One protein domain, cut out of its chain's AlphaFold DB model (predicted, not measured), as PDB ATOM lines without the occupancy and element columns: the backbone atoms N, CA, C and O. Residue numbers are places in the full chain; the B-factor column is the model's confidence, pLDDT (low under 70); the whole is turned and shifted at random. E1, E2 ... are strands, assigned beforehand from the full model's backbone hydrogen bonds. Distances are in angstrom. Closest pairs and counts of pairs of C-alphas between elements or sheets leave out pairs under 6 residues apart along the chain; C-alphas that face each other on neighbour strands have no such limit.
ATOM      1  N   SER A  60     -24.468 -49.164  19.538       52.22
ATOM      2  CA  SER A  60     -24.693 -49.956  18.327       52.22
ATOM      3  C   SER A  60     -25.904 -49.379  17.605       52.22
ATOM      4  O   SER A  60     -27.032 -49.854  17.759       52.22
ATOM      5  N   ARG A  61     -25.683 -48.300  16.863       60.41
ATOM      6  CA  ARG A  61     -26.707 -47.617  16.090       60.41
ATOM      7  C   ARG A  61     -27.015 -48.465  14.861       60.41
ATOM      8  O   ARG A  61     -26.109 -48.933  14.177       60.41
ATOM      9  N   ARG A  62     -28.298 -48.704  14.588       62.97
ATOM     10  CA  ARG A  62     -28.707 -49.425  13.377       62.97
ATOM     11  C   ARG A  62     -28.273 -48.599  12.163       62.97
ATOM     12  O   ARG A  62     -28.666 -47.442  12.069       62.97
ATOM     13  N   GLY A  63     -27.461 -49.186  11.286       63.03
ATOM     14  CA  GLY A  63     -27.047 -48.557  10.032       63.03
ATOM     15  C   GLY A  63     -28.222 -48.255   9.089       63.03
ATOM     16  O   GLY A  63     -29.297 -48.845   9.252       63.03
ATOM     17  N   PRO A  64     -28.048 -47.354   8.104       65.69
ATOM     18  CA  PRO A  64     -28.989 -47.061   7.042       65.69
ATOM     19  C   PRO A  64     -29.222 -48.321   6.222       65.69
ATOM     20  O   PRO A  64     -28.417 -49.251   6.209       65.69
ATOM     21  N   LEU A  65     -30.336 -48.334   5.493       66.25
ATOM     22  CA  LEU A  65     -30.707 -49.454   4.626       66.25
ATOM     23  C   LEU A  65     -29.722 -49.677   3.467       66.25
ATOM     24  O   LEU A  65     -29.756 -50.724   2.830       66.25
ATOM     25  N   TYR A  66     -28.881 -48.691   3.173       62.41
ATOM     26  CA  TYR A  66     -27.969 -48.656   2.040       62.41
ATOM     27  C   TYR A  66     -26.680 -47.919   2.450       62.41
ATOM     28  O   TYR A  66     -26.730 -47.030   3.298       62.41
ATOM     29  N   GLY A  67     -25.534 -48.283   1.864       71.62
ATOM     30  CA  GLY A  67     -24.242 -47.645   2.147       71.62
ATOM     31  C   GLY A  67     -23.127 -48.601   2.579       71.62
ATOM     32  O   GLY A  67     -23.245 -49.819   2.455       71.62
ATOM     33  N   TYR A  68     -22.031 -48.023   3.069       72.25
ATOM     34  CA  TYR A  68     -20.807 -48.692   3.503       72.25
ATOM     35  C   TYR A  68     -20.573 -48.470   5.002       72.25
ATOM     36  O   TYR A  68     -20.472 -47.331   5.451       72.25
ATOM     37  N   GLY A  69     -20.464 -49.550   5.776       75.88
ATOM     38  CA  GLY A  69     -19.969 -49.489   7.153       75.88
ATOM     39  C   GLY A  69     -18.448 -49.543   7.171       75.88
ATOM     40  O   GLY A  69     -17.873 -50.363   6.457       75.88
ATOM     41  N   PHE A  70     -17.794 -48.704   7.977       79.00
ATOM     42  CA  PHE A  70     -16.330 -48.692   8.019       79.00
ATOM     43  C   PHE A  70     -15.785 -50.002   8.586       79.00
ATOM     44  O   PHE A  70     -14.861 -50.568   8.014       79.00
ATOM     45  N   GLY A  71     -16.392 -50.542   9.650       70.00
ATOM     46  CA  GLY A  71     -16.083 -51.889  10.144       70.00
ATOM     47  C   GLY A  71     -14.704 -52.041  10.797       70.00
ATOM     48  O   GLY A  71     -14.350 -53.145  11.209       70.00
ATOM     49  N   PHE A  72     -13.941 -50.957  10.941       66.94
ATOM     50  CA  PHE A  72     -12.635 -50.945  11.589       66.94
ATOM     51  C   PHE A  72     -12.465 -49.701  12.470       66.94
ATOM     52  O   PHE A  72     -13.092 -48.674  12.240       66.94
ATOM     53  N   SER A  73     -11.603 -49.815  13.482       68.31
ATOM     54  CA  SER A  73     -10.935 -48.676  14.120       68.31
ATOM     55  C   SER A  73      -9.445 -48.974  14.079       68.31
ATOM     56  O   SER A  73      -9.028 -50.056  14.504       68.31
ATOM     57  N   THR A  74      -8.653 -48.058  13.550       63.97
ATOM     58  CA  THR A  74      -7.236 -48.311  13.273       63.97
ATOM     59  C   THR A  74      -6.343 -48.138  14.506       63.97
ATOM     60  O   THR A  74      -5.344 -48.843  14.622       63.97
ATOM     61  N   TYR A  75      -6.700 -47.265  15.455       63.69
ATOM     62  CA  TYR A  75      -5.922 -47.008  16.678       63.69
ATOM     63  C   TYR A  75      -6.772 -46.369  17.796       63.69
ATOM     64  O   TYR A  75      -7.910 -45.947  17.585       63.69
ATOM     65  N   ALA A  76      -6.227 -46.290  19.018       64.94
ATOM     66  CA  ALA A  76      -6.879 -45.600  20.134       64.94
ATOM     67  C   ALA A  76      -6.949 -44.085  19.866       64.94
ATOM     68  O   ALA A  76      -5.922 -43.415  19.826       64.94
ATOM     69  N   GLY A  77      -8.160 -43.552  19.690       69.12
ATOM     70  CA  GLY A  77      -8.385 -42.154  19.304       69.12
ATOM     71  C   GLY A  77      -8.696 -41.951  17.819       69.12
ATOM     72  O   GLY A  77      -8.832 -40.801  17.404       69.12
ATOM     73  N   ASP A  78      -8.836 -43.031  17.041       70.62
ATOM     74  CA  ASP A  78      -9.395 -42.969  15.687       70.62
ATOM     75  C   ASP A  78     -10.758 -42.244  15.735       70.62
ATOM     76  O   ASP A  78     -11.616 -42.611  16.550       70.62
ATOM     77  N   PRO A  79     -10.959 -41.177  14.938       65.94
ATOM     78  CA  PRO A  79     -12.252 -40.510  14.861       65.94
ATOM     79  C   PRO A  79     -13.349 -41.421  14.298       65.94
ATOM     80  O   PRO A  79     -14.523 -41.132  14.539       65.94
ATOM     81  N   PHE A  80     -12.978 -42.492  13.586       69.94
ATOM     82  CA  PHE A  80     -13.885 -43.494  13.053       69.94
ATOM     83  C   PHE A  80     -13.958 -44.717  13.964       69.94
ATOM     84  O   PHE A  80     -12.952 -45.315  14.360       69.94
ATOM     85  N   TYR A  81     -15.184 -45.119  14.266       73.25
ATOM     86  CA  TYR A  81     -15.463 -46.350  14.982       73.25
ATOM     87  C   TYR A  81     -15.971 -47.434  14.035       73.25
ATOM     88  O   TYR A  81     -16.506 -47.190  12.957       73.25
ATOM     89  N   LYS A  82     -15.842 -48.687  14.474       74.81
ATOM     90  CA  LYS A  82     -16.308 -49.862  13.725       74.81
ATOM     91  C   LYS A  82     -17.800 -49.819  13.360       74.81
ATOM     92  O   LYS A  82     -18.213 -50.503  12.429       74.81
ATOM     93  N   ASP A  83     -18.596 -49.093  14.140       74.12
ATOM     94  CA  ASP A  83     -20.037 -48.891  13.990       74.12
ATOM     95  C   ASP A  83     -20.394 -47.642  13.177       74.12
ATOM     96  O   ASP A  83     -21.578 -47.398  12.959       74.12
ATOM     97  N   ASP A  84     -19.401 -46.899  12.689       77.69
ATOM     98  CA  ASP A  84     -19.612 -45.750  11.818       77.69
ATOM     99  C   ASP A  84     -19.912 -46.211  10.387       77.69
ATOM    100  O   ASP A  84     -19.403 -47.233   9.905       77.69
ATOM    101  N   TYR A  85     -20.735 -45.444   9.679       81.25
ATOM    102  CA  TYR A  85     -21.141 -45.785   8.318       81.25
ATOM    103  C   TYR A  85     -21.435 -44.558   7.457       81.25
ATOM    104  O   TYR A  85     -21.845 -43.498   7.931       81.25
ATOM    105  N   PHE A  86     -21.243 -44.726   6.154       78.06
ATOM    106  CA  PHE A  86     -21.577 -43.768   5.113       78.06
ATOM    107  C   PHE A  86     -22.726 -44.316   4.273       78.06
ATOM    108  O   PHE A  86     -22.614 -45.403   3.715       78.06
ATOM    109  N   ASP A  87     -23.813 -43.567   4.121       78.75
ATOM    110  CA  ASP A  87     -24.987 -44.047   3.390       78.75
ATOM    111  C   ASP A  87     -24.849 -43.974   1.861       78.75
ATOM    112  O   ASP A  87     -25.797 -44.241   1.141       78.75
ATOM    113  N   GLY A  88     -23.714 -43.563   1.293       72.44
ATOM    114  CA  GLY A  88     -23.608 -43.407  -0.167       72.44
ATOM    115  C   GLY A  88     -24.380 -42.209  -0.736       72.44
ATOM    116  O   GLY A  88     -24.216 -41.876  -1.910       72.44
ATOM    117  N   ARG A  89     -25.184 -41.515   0.074       72.56
ATOM    118  CA  ARG A  89     -26.028 -40.371  -0.307       72.56
ATOM    119  C   ARG A  89     -25.626 -39.107   0.435       72.56
ATOM    120  O   ARG A  89     -26.435 -38.203   0.617       72.56
ATOM    121  N   ARG A  90     -24.322 -38.998   0.712       74.25
ATOM    122  CA  ARG A  90     -23.649 -37.824   1.287       74.25
ATOM    123  C   ARG A  90     -23.814 -37.689   2.804       74.25
ATOM    124  O   ARG A  90     -23.346 -36.688   3.342       74.25
ATOM    125  N   CYS A  91     -24.375 -38.679   3.497       76.50
ATOM    126  CA  CYS A  91     -24.464 -38.689   4.955       76.50
ATOM    127  C   CYS A  91     -23.496 -39.691   5.587       76.50
ATOM    128  O   CYS A  91     -23.465 -40.874   5.251       76.50
ATOM    129  N   TYR A  92     -22.708 -39.188   6.529       80.38
ATOM    130  CA  TYR A  92     -21.832 -39.937   7.413       80.38
ATOM    131  C   TYR A  92     -22.493 -39.993   8.780       80.38
ATOM    132  O   TYR A  92     -22.948 -38.973   9.292       80.38
ATOM    133  N   TYR A  93     -22.528 -41.163   9.380       79.44
ATOM    134  CA  TYR A  93     -23.085 -41.364  10.703       79.44
ATOM    135  C   TYR A  93     -21.953 -41.882  11.562       79.44
ATOM    136  O   TYR A  93     -21.533 -43.034  11.427       79.44
ATOM    137  N   LEU A  94     -21.396 -40.975  12.356       78.50
ATOM    138  CA  LEU A  94     -20.233 -41.253  13.176       78.50
ATOM    139  C   LEU A  94     -20.673 -41.445  14.622       78.50
ATOM    140  O   LEU A  94     -21.668 -40.873  15.073       78.50
ATOM    141  N   HIS A  95     -19.874 -42.182  15.378       73.00
ATOM    142  CA  HIS A  95     -20.124 -42.552  16.765       73.00
ATOM    143  C   HIS A  95     -20.375 -41.331  17.649       73.00
ATOM    144  O   HIS A  95     -21.145 -41.380  18.606       73.00
ATOM    145  N   ARG A  96     -19.713 -40.218  17.313       72.00
ATOM    146  CA  ARG A  96     -19.838 -38.946  18.023       72.00
ATOM    147  C   ARG A  96     -20.897 -38.027  17.427       72.00
ATOM    148  O   ARG A  96     -21.532 -37.298  18.184       72.00
ATOM    149  N   GLN A  97     -21.059 -38.010  16.103       71.44
ATOM    150  CA  GLN A  97     -21.949 -37.063  15.436       71.44
ATOM    151  C   GLN A  97     -22.291 -37.478  14.001       71.44
ATOM    152  O   GLN A  97     -21.428 -37.903  13.237       71.44
ATOM    153  N   ASP A  98     -23.543 -37.255  13.608       77.81
ATOM    154  CA  ASP A  98     -23.961 -37.380  12.214       77.81
ATOM    155  C   ASP A  98     -23.563 -36.146  11.411       77.81
ATOM    156  O   ASP A  98     -23.754 -35.004  11.834       77.81
ATOM    157  N   PHE A  99     -23.055 -36.380  10.210       76.75
ATOM    158  CA  PHE A  99     -22.639 -35.354   9.277       76.75
ATOM    159  C   PHE A  99     -23.211 -35.634   7.889       76.75
ATOM    160  O   PHE A  99     -22.725 -36.488   7.151       76.75
ATOM    161  N   CYS A 100     -24.226 -34.868   7.495       78.50
ATOM    162  CA  CYS A 100     -24.747 -34.876   6.134       78.50
ATOM    163  C   CYS A 100     -24.160 -33.722   5.328       78.50
ATOM    164  O   CYS A 100     -24.382 -32.548   5.631       78.50
ATOM    165  N   ARG A 101     -23.446 -34.048   4.251       69.38
ATOM    166  CA  ARG A 101     -23.095 -33.061   3.234       69.38
ATOM    167  C   ARG A 101     -24.363 -32.658   2.494       69.38
ATOM    168  O   ARG A 101     -25.047 -33.491   1.906       69.38
ATOM    169  N   GLY A 102     -24.645 -31.357   2.511       67.88
ATOM    170  CA  GLY A 102     -25.729 -30.759   1.738       67.88
ATOM    171  C   GLY A 102     -25.573 -30.964   0.219       67.88
ATOM    172  O   GLY A 102     -24.630 -31.599  -0.258       67.88
ATOM    173  N   PRO A 103     -26.473 -30.387  -0.593       66.69
ATOM    174  CA  PRO A 103     -26.524 -30.636  -2.035       66.69
ATOM    175  C   PRO A 103     -25.295 -30.138  -2.821       66.69
ATOM    176  O   PRO A 103     -25.160 -30.477  -3.997       66.69
TER     177      PRO A 103
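Overview. This is residues 60 to 103 of the 112 residues of an uncharacterized protein of Hyphomicrobium sp. GJ21 (UniProt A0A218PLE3). There is little regular structure: a small hairpin of two short strands, E1 then E2, lies beside a long loop that folds back on itself, residues 60 to 90. Two short pairings outside the named strands tie this loop to the hairpin: residues 85 to 86 are paired, as strands are, with residues 92 to 93 of E1, and residues 68 to 69 are paired in the same manner with residues 85 to 86. The 44 printed residues have no named helix and one antiparallel sheet, E1 - E2; the class is all strand, though only 6 residues are in named elements. The whole is compact, with a radius of gyration of the C-alphas of 10.3 A, and elongated, spanning 33 by 19 by 14 A.

Arrangement. E1, residues 91 to 93, and E2, residues 98 to 100, are antiparallel neighbours at 174 degrees, a hairpin with a tight link of 4 residues. C-alphas 91 and 100 face each other at 4.0 A. N 92 and O 99 are within hydrogen-bond range at 2.8 A, as are N 99 and O 92 at 2.8 A.

Along the chain. E1 measures 6.5 A from C-alpha 91 at (-24.464, -38.689, 4.955) to C-alpha 93. E2 measures 6.6 A and ends at C-alpha 100, (-24.747, -34.876, 6.134).

Size, cuts and confidence. The C-alphas of Ala 76 and Pro 103, the two farthest apart, are 33.2 A apart. The printed part has no cut. The model's mean pLDDT over the printed part is 71.2; residues 60 to 66, 72 to 77, 79 to 80 and 101 to 103 are under 70.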